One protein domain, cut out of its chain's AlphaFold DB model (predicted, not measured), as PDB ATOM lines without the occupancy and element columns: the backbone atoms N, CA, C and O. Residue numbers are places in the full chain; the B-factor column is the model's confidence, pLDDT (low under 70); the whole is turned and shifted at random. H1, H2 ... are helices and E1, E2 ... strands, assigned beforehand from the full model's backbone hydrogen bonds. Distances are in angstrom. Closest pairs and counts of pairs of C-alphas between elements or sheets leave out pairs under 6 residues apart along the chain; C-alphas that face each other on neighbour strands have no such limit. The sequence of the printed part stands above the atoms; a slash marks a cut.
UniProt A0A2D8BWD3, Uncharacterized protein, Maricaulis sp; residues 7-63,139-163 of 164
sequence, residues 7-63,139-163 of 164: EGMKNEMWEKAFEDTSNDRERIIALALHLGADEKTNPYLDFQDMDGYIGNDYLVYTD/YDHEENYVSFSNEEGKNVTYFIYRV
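AT A GLANCE: This is residues 7 to 63 and 139 to 163 of the 164 residues of an uncharacterized protein of Maricaulis sp (UniProt A0A2D8BWD3). A three-stranded antiparallel sheet, E1 - E3 - E2, has H2 packed across one face in two layers; H3 crosses H2, and H1 lies out at one end. You see 82 printed residues, in order H1, H2, H3, E1, E2, E3, mixed in class and compact: radius of gyration of the C-alphas 12.6 A, spans 37 by 28 by 25 A.

HOW THE PARTS SIT: Start at H1, residues 7 to 13, which touches no helix. H2, residues 22 to 34, touches H3, residues 47 to 53, about perpendicular at 89 degrees; Ile 28 and Met 50 have the closest C-alphas, 5.8 A. Look next at E1, residues 58 to 61, and the hairpin of E2, residues 144 to 149, and E3, residues 155 to 162: N 59 and O 161, and N 146 and O 158, are each 2.9 A apart, within hydrogen-bond range. H2 runs across the strands, 67 degrees to E3 on the local plane, at a height over the sheet of 6.1 A; H3 only grazes it. Every O i to N i+4 pair is within range in H1, 7 of 9 in H2, 1 of 3 in H3, where 3 of 4 O i to N i+3 pairs are.

IN THESE COORDINATES: Find C-alpha 7, where H1 begins, at (28.390, -6.341, 31.394); E3, 23.2 A from first to last C-alpha, ends with C-alpha 162 at (20.037, -13.030, 3.412). H2 measures 19.1 A.

THE WHOLE: Residues 64 to 138 are cut out, a 20.1 A C-alpha gap; the H2 to H3 link is long. pLDDT is under 70 at residues 7 to 23 and 37 to 49.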
ATOM      1  N   GLU A   7      29.536  -5.787  30.669       46.28
ATOM      2  CA  GLU A   7      28.390  -6.341  31.394       46.28
ATOM      3  C   GLU A   7      27.390  -5.273  31.883       46.28
ATOM      4  O   GLU A   7      26.182  -5.485  31.866       46.28
ATOM      5  N   GLY A   8      27.873  -4.082  32.246       41.94
ATOM      6  CA  GLY A   8      27.032  -2.947  32.641       41.94
ATOM      7  C   GLY A   8      26.412  -2.190  31.463       41.94
ATOM      8  O   GLY A   8      25.369  -1.569  31.629       41.94
ATOM      9  N   MET A   9      27.031  -2.244  30.281       42.31
ATOM     10  CA  MET A   9      26.483  -1.651  29.051       42.31
ATOM     11  C   MET A   9      25.476  -2.582  28.371       42.31
ATOM     12  O   MET A   9      24.463  -2.097  27.873       42.31
ATOM     13  N   LYS A  10      25.678  -3.907  28.472       48.84
ATOM     14  CA  LYS A  10      24.634  -4.904  28.195       48.84
ATOM     15  C   LYS A  10      23.382  -4.622  29.038       48.84
ATOM     16  O   LYS A  10      22.331  -4.376  28.480       48.84
ATOM     17  N   ASN A  11      23.478  -4.489  30.358       49.44
ATOM     18  CA  ASN A  11      22.266  -4.270  31.167       49.44
ATOM     19  C   ASN A  11      21.471  -2.985  30.837       49.44
ATOM     20  O   ASN A  11      20.251  -3.008  30.903       49.44
ATOM     21  N   GLU A  12      22.107  -1.871  30.456       47.38
ATOM     22  CA  GLU A  12      21.371  -0.630  30.133       47.38
ATOM     23  C   GLU A  12      20.832  -0.578  28.693       47.38
ATOM     24  O   GLU A  12      19.763  -0.006  28.467       47.38
ATOM     25  N   MET A  13      21.550  -1.146  27.714       47.88
ATOM     26  CA  MET A  13      21.067  -1.234  26.326       47.88
ATOM     27  C   MET A  13      19.923  -2.246  26.190       47.88
ATOM     28  O   MET A  13      19.040  -2.066  25.358       47.88
ATOM     29  N   TRP A  14      19.909  -3.270  27.045       49.59
ATOM     30  CA  TRP A  14      18.957  -4.372  26.998       49.59
ATOM     31  C   TRP A  14      17.693  -4.147  27.834       49.59
ATOM     32  O   TRP A  14      16.768  -4.929  27.707       49.59
ATOM     33  N   GLU A  15      17.596  -3.103  28.658       47.16
ATOM     34  CA  GLU A  15      16.332  -2.780  29.349       47.16
ATOM     35  C   GLU A  15      15.403  -1.866  28.537       47.16
ATOM     36  O   GLU A  15      14.206  -1.808  28.801       47.16
ATOM     37  N   LYS A  16      15.922  -1.138  27.539       45.59
ATOM     38  CA  LYS A  16      15.139  -0.141  26.785       45.59
ATOM     39  C   LYS A  16      14.472  -0.657  25.513       45.59
ATOM     40  O   LYS A  16      13.594   0.026  24.997       45.59
ATOM     41  N   ALA A  17      14.882  -1.814  25.007       45.84
ATOM     42  CA  ALA A  17      14.367  -2.353  23.751       45.84
ATOM     43  C   ALA A  17      13.096  -3.220  23.907       45.84
ATOM     44  O   ALA A  17      12.625  -3.747  22.910       45.84
ATOM     45  N   PHE A  18      12.525  -3.383  25.113       51.03
ATOM     46  CA  PHE A  18      11.646  -4.530  25.397       51.03
ATOM     47  C   PHE A  18      10.266  -4.198  25.976       51.03
ATOM     48  O   PHE A  18      10.134  -3.918  27.166       51.03
ATOM     49  N   GLU A  19       9.239  -4.380  25.140       48.56
ATOM     50  CA  GLU A  19       7.866  -4.750  25.521       48.56
ATOM     51  C   GLU A  19       7.282  -5.778  24.511       48.56
ATOM     52  O   GLU A  19       6.148  -5.620  24.093       48.56
ATOM     53  N   ASP A  20       8.011  -6.825  24.083       46.66
ATOM     54  CA  ASP A  20       7.367  -8.087  23.634       46.66
ATOM     55  C   ASP A  20       8.326  -9.303  23.529       46.66
ATOM     56  O   ASP A  20       9.546  -9.164  23.609       46.66
ATOM     57  N   THR A  21       7.712 -10.488  23.455       48.84
ATOM     58  CA  THR A  21       8.153 -11.904  23.536       48.84
ATOM     59  C   THR A  21       9.634 -12.319  23.367       48.84
ATOM     60  O   THR A  21      10.347 -11.945  22.444       48.84
ATOM     61  N   SER A  22      10.087 -13.245  24.233       55.34
ATOM     62  CA  SER A  22      11.493 -13.690  24.362       55.34
ATOM     63  C   SER A  22      12.102 -14.440  23.167       55.34
ATOM     64  O   SER A  22      13.322 -14.569  23.125       55.34
ATOM     65  N   ASN A  23      11.300 -14.947  22.222       58.25
ATOM     66  CA  ASN A  23      11.803 -15.689  21.057       58.25
ATOM     67  C   ASN A  23      12.352 -14.760  19.965       58.25
ATOM     68  O   ASN A  23      13.345 -15.093  19.318       58.25
ATOM     69  N   ASP A  24      11.765 -13.581  19.785       74.69
ATOM     70  CA  ASP A  24      12.241 -12.613  18.789       74.69
ATOM     71  C   ASP A  24      13.514 -11.920  19.279       74.69
ATOM     72  O   ASP A  24      14.419 -11.615  18.502       74.69
ATOM     73  N   ARG A  25      13.667 -11.803  20.605       78.00
ATOM     74  CA  ARG A  25      14.859 -11.244  21.248       78.00
ATOM     75  C   ARG A  25      16.153 -11.922  20.806       78.00
ATOM     76  O   ARG A  25      17.101 -11.236  20.431       78.00
ATOM     77  N   GLU A  26      16.226 -13.246  20.906       87.19
ATOM     78  CA  GLU A  26      17.450 -13.985  20.580       87.19
ATOM     79  C   GLU A  26      17.802 -13.871  19.089       87.19
ATOM     80  O   GLU A  26      18.979 -13.725  18.750       87.19
ATOM     81  N   ARG A  27      16.791 -13.817  18.214       90.38
ATOM     82  CA  ARG A  27      16.965 -13.605  16.771       90.38
ATOM     83  C   ARG A  27      17.475 -12.205  16.446       90.38
ATOM     84  O   ARG A  27      18.431 -12.067  15.687       90.38
ATOM     85  N   ILE A  28      16.905 -11.179  17.079       87.50
ATOM     86  CA  ILE A  28      17.361  -9.786  16.957       87.50
ATOM     87  C   ILE A  28      18.833  -9.667  17.365       87.50
ATOM     88  O   ILE A  28      19.624  -9.022  16.679       87.50
ATOM     89  N   ILE A  29      19.229 -10.324  18.461       85.25
ATOM     90  CA  ILE A  29      20.625 -10.343  18.915       85.25
ATOM     91  C   ILE A  29      21.519 -11.051  17.896       85.25
ATOM     92  O   ILE A  29      22.588 -10.530  17.575       85.25
ATOM     93  N   ALA A  30      21.101 -12.214  17.390       90.31
ATOM     94  CA  ALA A  30      21.855 -12.958  16.386       90.31
ATOM     95  C   ALA A  30      22.098 -12.116  15.125       90.31
ATOM     96  O   ALA A  30      23.246 -11.987  14.691       90.31
ATOM     97  N   LEU A  31      21.049 -11.481  14.594       90.25
ATOM     98  CA  LEU A  31      21.142 -10.625  13.413       90.25
ATOM     99  C   LEU A  31      22.032  -9.405  13.664       90.25
ATOM    100  O   LEU A  31      22.933  -9.125  12.874       90.25
ATOM    101  N   ALA A  32      21.850  -8.713  14.789       86.50
ATOM    102  CA  ALA A  32      22.672  -7.558  15.129       86.50
ATOM    103  C   ALA A  32      24.163  -7.924  15.215       86.50
ATOM    104  O   ALA A  32      25.015  -7.206  14.687       86.50
ATOM    105  N   LEU A  33      24.494  -9.056  15.847       85.62
ATOM    106  CA  LEU A  33      25.868  -9.553  15.927       85.62
ATOM    107  C   LEU A  33      26.437  -9.887  14.541       85.62
ATOM    108  O   LEU A  33      27.584  -9.534  14.265       85.62
ATOM    109  N   HIS A  34      25.649 -10.516  13.666       89.69
ATOM    110  CA  HIS A  34      26.048 -10.812  12.288       89.69
ATOM    111  C   HIS A  34      26.338  -9.543  11.478       89.69
ATOM    112  O   HIS A  34      27.363  -9.466  10.801       89.69
ATOM    113  N   LEU A  35      25.512  -8.504  11.627       87.31
ATOM    114  CA  LEU A  35      25.706  -7.198  10.983       87.31
ATOM    115  C   LEU A  35      26.833  -6.359  11.612       87.31
ATOM    116  O   LEU A  35      27.066  -5.212  11.221       87.31
ATOM    117  N   GLY A  36      27.570  -6.925  12.569       79.19
ATOM    118  CA  GLY A  36      28.745  -6.298  13.155       79.19
ATOM    119  C   GLY A  36      28.419  -5.277  14.239       79.19
ATOM    120  O   GLY A  36      29.177  -4.315  14.402       79.19
ATOM    121  N   ALA A  37      27.327  -5.473  14.988       69.31
ATOM    122  CA  ALA A  37      27.087  -4.763  16.241       69.31
ATOM    123  C   ALA A  37      28.191  -5.107  17.264       69.31
ATOM    124  O   ALA A  37      28.068  -6.004  18.096       69.31
ATOM    125  N   ASP A  38      29.293  -4.366  17.184       61.25
ATOM    126  CA  ASP A  38      30.352  -4.254  18.183       61.25
ATOM    127  C   ASP A  38      30.348  -2.808  18.712       61.25
ATOM    128  O   ASP A  38      30.228  -1.842  17.953       61.25
ATOM    129  N   GLU A  39      30.499  -2.676  20.037       46.50
ATOM    130  CA  GLU A  39      30.642  -1.436  20.817       46.50
ATOM    131  C   GLU A  39      31.596  -0.404  20.172       46.50
ATOM    132  O   GLU A  39      31.470   0.799  20.412       46.50
ATOM    133  N   LYS A  40      32.560  -0.853  19.358       48.22
ATOM    134  CA  LYS A  40      33.616  -0.026  18.759       48.22
ATOM    135  C   LYS A  40      33.416   0.331  17.289       48.22
ATOM    136  O   LYS A  40      34.017   1.311  16.848       48.22
ATOM    137  N   THR A  41      32.644  -0.438  16.526       51.00
ATOM    138  CA  THR A  41      32.580  -0.304  15.058       51.00
ATOM    139  C   THR A  41      31.266   0.268  14.559       51.00
ATOM    140  O   THR A  41      31.291   0.989  13.563       51.00
ATOM    141  N   ASN A  42      30.138   0.013  15.232       50.22
ATOM    142  CA  ASN A  42      28.851   0.514  14.755       50.22
ATOM    143  C   ASN A  42      27.853   0.820  15.892       50.22
ATOM    144  O   ASN A  42      26.931   0.044  16.136       50.22
ATOM    145  N   PRO A  43      27.992   1.971  16.579       50.69
ATOM    146  CA  PRO A  43      27.084   2.391  17.652       50.69
ATOM    147  C   PRO A  43      25.692   2.837  17.155       50.69
ATOM    148  O   PRO A  43      24.902   3.325  17.961       50.69
ATOM    149  N   TYR A  44      25.415   2.722  15.848       47.91
ATOM    150  CA  TYR A  44      24.192   3.183  15.181       47.91
ATOM    151  C   TYR A  44      23.312   2.053  14.629       47.91
ATOM    152  O   TYR A  44      22.304   2.357  13.998       47.91
ATOM    153  N   LEU A  45      23.663   0.778  14.838       55.69
ATOM    154  CA  LEU A  45      22.700  -0.307  14.634       55.69
ATOM    155  C   LEU A  45      21.622  -0.161  15.712       55.69
ATOM    156  O   LEU A  45      21.813  -0.566  16.860       55.69
ATOM    157  N   ASP A  46      20.531   0.513  15.352       58.53
ATOM    158  CA  ASP A  46      19.355   0.609  16.197       58.53
ATOM    159  C   ASP A  46      18.717  -0.778  16.235       58.53
ATOM    160  O   ASP A  46      18.219  -1.290  15.235       58.53
ATOM    161  N   PHE A  47      18.801  -1.439  17.387       58.69
ATOM    162  CA  PHE A  47      18.237  -2.773  17.579       58.69
ATOM    163  C   PHE A  47      16.721  -2.795  17.321       58.69
ATOM    164  O   PHE A  47      16.183  -3.863  17.050       58.69
ATOM    165  N   GLN A  48      16.047  -1.637  17.373       56.47
ATOM    166  CA  GLN A  48      14.636  -1.510  17.001       56.47
ATOM    167  C   GLN A  48      14.395  -1.681  15.494       56.47
ATOM    168  O   GLN A  48      13.328  -2.153  15.117       56.47
ATOM    169  N   ASP A  49      15.380  -1.380  14.642       65.50
ATOM    170  CA  ASP A  49      15.269  -1.589  13.193       65.50
ATOM    171  C   ASP A  49      15.516  -3.059  12.806       65.50
ATOM    172  O   ASP A  49      15.062  -3.504  11.755       65.50
ATOM    173  N   MET A  50      16.196  -3.838  13.661       73.25
ATOM    174  CA  MET A  50      16.523  -5.249  13.396       73.25
ATOM    175  C   MET A  50      15.290  -6.130  13.241       73.25
ATOM    176  O   MET A  50      15.275  -7.004  12.379       73.25
ATOM    177  N   ASP A  51      14.262  -5.885  14.047       77.19
ATOM    178  CA  ASP A  51      12.997  -6.613  13.954       77.19
ATOM    179  C   ASP A  51      12.352  -6.425  12.571       77.19
ATOM    180  O   ASP A  51      11.907  -7.382  11.946       77.19
ATOM    181  N   GLY A  52      12.428  -5.208  12.021       81.00
ATOM    182  CA  GLY A  52      11.938  -4.901  10.677       81.00
ATOM    183  C   GLY A  52      12.705  -5.597   9.550       81.00
ATOM    184  O   GLY A  52      12.165  -5.727   8.453       81.00
ATOM    185  N   TYR A  53      13.931  -6.060   9.798       85.56
ATOM    186  CA  TYR A  53      14.725  -6.806   8.821       85.56
ATOM    187  C   TYR A  53      14.454  -8.314   8.857       85.56
ATOM    188  O   TYR A  53      14.608  -8.982   7.833       85.56
ATOM    189  N   ILE A  54      14.032  -8.863  10.000       88.94
ATOM    190  CA  ILE A  54      13.726 -10.292  10.131       88.94
ATOM    191  C   ILE A  54      12.420 -10.604   9.391       88.94
ATOM    192  O   ILE A  54      11.401  -9.946   9.567       88.94
ATOM    193  N   GLY A  55      12.456 -11.618   8.530       87.00
ATOM    194  CA  GLY A  55      11.356 -12.009   7.649       87.00
ATOM    195  C   GLY A  55      11.216 -11.158   6.382       87.00
ATOM    196  O   GLY A  55      10.482 -11.566   5.487       87.00
ATOM    197  N   ASN A  56      11.921 -10.024   6.283       89.62
ATOM    198  CA  ASN A  56      11.945  -9.180   5.084       89.62
ATOM    199  C   ASN A  56      13.266  -9.322   4.325       89.62
ATOM    200  O   ASN A  56      13.262  -9.817   3.205       89.62
ATOM    201  N   ASP A  57      14.377  -8.944   4.961       93.75
ATOM    202  CA  ASP A  57      15.715  -8.921   4.355       93.75
ATOM    203  C   ASP A  57      16.559 -10.118   4.826       93.75
ATOM    204  O   ASP A  57      17.491 -10.551   4.141       93.75
ATOM    205  N   TYR A  58      16.226 -10.675   5.998       94.81
ATOM    206  CA  TYR A  58      16.921 -11.809   6.605       94.81
ATOM    207  C   TYR A  58      15.960 -12.844   7.183       94.81
ATOM    208  O   TYR A  58      14.971 -12.503   7.828       94.81
ATOM    209  N   LEU A  59      16.312 -14.119   7.062       96.50
ATOM    210  CA  LEU A  59      15.729 -15.204   7.849       96.50
ATOM    211  C   LEU A  59      16.680 -15.542   8.998       96.50
ATOM    212  O   LEU A  59      17.889 -15.643   8.785       96.50
ATOM    213  N   VAL A  60      16.142 -15.706  10.209       96.38
ATOM    214  CA  VAL A  60      16.922 -16.039  11.410       96.38
ATOM    215  C   VAL A  60      16.280 -17.225  12.116       96.38
ATOM    216  O   VAL A  60      15.216 -17.097  12.727       96.38
ATOM    217  N   TYR A  61      16.944 -18.372  12.036       97.25
ATOM    218  CA  TYR A  61      16.394 -19.663  12.439       97.25
ATOM    219  C   TYR A  61      17.259 -20.357  13.485       97.25
ATOM    220  O   TYR A  61      18.478 -20.175  13.525       97.25
ATOM    221  N   THR A  62      16.635 -21.186  14.322       97.12
ATOM    222  CA  THR A  62      17.372 -22.280  14.972       97.12
ATOM    223  C   THR A  62      17.805 -23.314  13.928       97.12
ATOM    224  O   THR A  62      17.430 -23.226  12.760       97.12
ATOM    225  N   ASP A  63      18.607 -24.303  14.326       97.44
ATOM    226  CA  ASP A  63      19.013 -25.374  13.406       97.44
ATOM    227  C   ASP A  63      17.794 -26.154  12.889       97.44
ATOM    228  O   ASP A  63      17.642 -26.367  11.692       97.44
ATOM    229  N   TYR A 139      19.955 -13.852  -1.785       95.25
ATOM    230  CA  TYR A 139      20.859 -12.761  -2.129       95.25
ATOM    231  C   TYR A 139      22.311 -13.207  -2.328       95.25
ATOM    232  O   TYR A 139      22.932 -12.868  -3.337       95.25
ATOM    233  N   ASP A 140      22.875 -13.920  -1.350       95.31
ATOM    234  CA  ASP A 140      24.292 -14.307  -1.336       95.31
ATOM    235  C   ASP A 140      24.529 -15.819  -1.401       95.31
ATOM    236  O   ASP A 140      25.659 -16.223  -1.666       95.31
ATOM    237  N   HIS A 141      23.481 -16.635  -1.256       95.75
ATOM    238  CA  HIS A 141      23.540 -18.099  -1.224       95.75
ATOM    239  C   HIS A 141      24.371 -18.676  -0.069       95.75
ATOM    240  O   HIS A 141      24.763 -19.844  -0.118       95.75
ATOM    241  N   GLU A 142      24.624 -17.889   0.979       96.19
ATOM    242  CA  GLU A 142      25.465 -18.289   2.105       96.19
ATOM    243  C   GLU A 142      24.628 -18.597   3.352       96.19
ATOM    244  O   GLU A 142      23.674 -17.897   3.699       96.19
ATOM    245  N   GLU A 143      25.027 -19.641   4.074       97.25
ATOM    246  CA  GLU A 143      24.542 -19.902   5.427       97.25
ATOM    247  C   GLU A 143      25.511 -19.272   6.432       97.25
ATOM    248  O   GLU A 143      26.658 -19.703   6.579       97.25
ATOM    249  N   ASN A 144      25.042 -18.260   7.156       97.06
ATOM    250  CA  ASN A 144      25.797 -17.653   8.246       97.06
ATOM    251  C   ASN A 144      25.289 -18.174   9.589       97.06
ATOM    252  O   ASN A 144      24.134 -18.567   9.711       97.06
ATOM    253  N   TYR A 145      26.124 -18.135  10.628       96.00
ATOM    254  CA  TYR A 145      25.690 -18.486  11.978       96.00
ATOM    255  C   TYR A 145      26.349 -17.620  13.044       96.00
ATOM    256  O   TYR A 145      27.478 -17.143  12.895       96.00
ATOM    257  N   VAL A 146      25.638 -17.442  14.154       92.88
ATOM    258  CA  VAL A 146      26.127 -16.756  15.351       92.88
ATOM    259  C   VAL A 146      25.775 -17.587  16.575       92.88
ATOM    260  O   VAL A 146      24.635 -18.019  16.730       92.88
ATOM    261  N   SER A 147      26.745 -17.753  17.476       92.44
ATOM    262  CA  SER A 147      26.538 -18.399  18.773       92.44
ATOM    263  C   SER A 147      26.789 -17.427  19.922       92.44
ATOM    264  O   SER A 147      27.801 -16.720  19.943       92.44
ATOM    265  N   PHE A 148      25.907 -17.415  20.919       84.88
ATOM    266  CA  PHE A 148      26.060 -16.602  22.127       84.88
ATOM    267  C   PHE A 148      25.425 -17.280  23.346       84.88
ATOM    268  O   PHE A 148      24.689 -18.252  23.232       84.88
ATOM    269  N   SER A 149      25.747 -16.787  24.544       84.81
ATOM    270  CA  SER A 149      25.080 -17.223  25.774       84.81
ATOM    271  C   SER A 149      23.805 -16.413  25.972       84.81
ATOM    272  O   SER A 149      23.889 -15.186  26.059       84.81
ATOM    273  N   ASN A 150      22.657 -17.078  26.083       82.00
ATOM    274  CA  ASN A 150      21.393 -16.424  26.398       82.00
ATOM    275  C   ASN A 150      21.281 -16.066  27.894       82.00
ATOM    276  O   ASN A 150      22.221 -16.275  28.669       82.00
ATOM    277  N   GLU A 151      20.135 -15.514  28.301       76.38
ATOM    278  CA  GLU A 151      19.891 -15.053  29.679       76.38
ATOM    279  C   GLU A 151      19.957 -16.167  30.726       76.38
ATOM    280  O   GLU A 151      20.297 -15.917  31.881       76.38
ATOM    281  N   GLU A 152      19.683 -17.404  30.321       82.25
ATOM    282  CA  GLU A 152      19.765 -18.586  31.178       82.25
ATOM    283  C   GLU A 152      21.198 -19.132  31.288       82.25
ATOM    284  O   GLU A 152      21.450 -20.115  31.988       82.25
ATOM    285  N   GLY A 153      22.159 -18.512  30.597       80.88
ATOM    286  CA  GLY A 153      23.539 -18.986  30.524       80.88
ATOM    287  C   GLY A 153      23.738 -20.153  29.552       80.88
ATOM    288  O   GLY A 153      24.806 -20.770  29.554       80.88
ATOM    289  N   LYS A 154      22.732 -20.488  28.732       86.88
ATOM    290  CA  LYS A 154      22.821 -21.541  27.716       86.88
ATOM    291  C   LYS A 154      23.459 -20.975  26.450       86.88
ATOM    292  O   LYS A 154      23.093 -19.898  25.992       86.88
ATOM    293  N   ASN A 155      24.396 -21.719  25.864       89.19
ATOM    294  CA  ASN A 155      24.906 -21.396  24.534       89.19
ATOM    295  C   ASN A 155      23.844 -21.763  23.486       89.19
ATOM    296  O   ASN A 155      23.400 -22.914  23.440       89.19
ATOM    297  N   VAL A 156      23.424 -20.779  22.700       91.19
ATOM    298  CA  VAL A 156      22.460 -20.913  21.605       91.19
ATOM    299  C   VAL A 156      23.132 -20.506  20.300       91.19
ATOM    300  O   VAL A 156      23.994 -19.625  20.304       91.19
ATOM    301  N   THR A 157      22.735 -21.149  19.205       95.69
ATOM    302  CA  THR A 157      23.206 -20.852  17.850       95.69
ATOM    303  C   THR A 157      22.006 -20.548  16.975       95.69
ATOM    304  O   THR A 157      21.021 -21.282  17.016       95.69
ATOM    305  N   TYR A 158      22.122 -19.486  16.187       96.56
ATOM    306  CA  TYR A 158      21.148 -19.104  15.175       96.56
ATOM    307  C   TYR A 158      21.825 -19.041  13.809       96.56
ATOM    308  O   TYR A 158      22.968 -18.584  13.708       96.56
ATOM    309  N   PHE A 159      21.099 -19.478  12.786       98.12
ATOM    310  CA  PHE A 159      21.486 -19.444  11.382       98.12
ATOM    311  C   PHE A 159      20.794 -18.281  10.684       98.12
ATOM    312  O   PHE A 159      19.636 -17.977  10.972       98.12
ATOM    313  N   ILE A 160      21.528 -17.600   9.813       97.88
ATOM    314  CA  ILE A 160      21.148 -16.318   9.228       97.88
ATOM    315  C   ILE A 160      21.314 -16.415   7.716       97.88
ATOM    316  O   ILE A 160      22.406 -16.712   7.223       97.88
ATOM    317  N   TYR A 161      20.229 -16.129   7.005       98.12
ATOM    318  CA  TYR A 161      20.141 -16.198   5.550       98.12
ATOM    319  C   TYR A 161      19.685 -14.851   5.015       98.12
ATOM    320  O   TYR A 161      18.706 -14.297   5.517       98.12
ATOM    321  N   ARG A 162      20.378 -14.321   4.009       97.00
ATOM    322  CA  ARG A 162      20.037 -13.030   3.412       97.00
ATOM    323  C   ARG A 162      19.153 -13.221   2.183       97.00
ATOM    324  O   ARG A 162      19.534 -13.927   1.246       97.00
ATOM    325  N   VAL A 163      17.985 -12.586   2.178       94.31
ATOM    326  CA  VAL A 163      16.979 -12.745   1.117       94.31
ATOM    327  C   VAL A 163      16.866 -11.535   0.174       94.31
ATOM    328  O   VAL A 163      16.399 -11.730  -0.943       94.31
TER     329      VAL A 163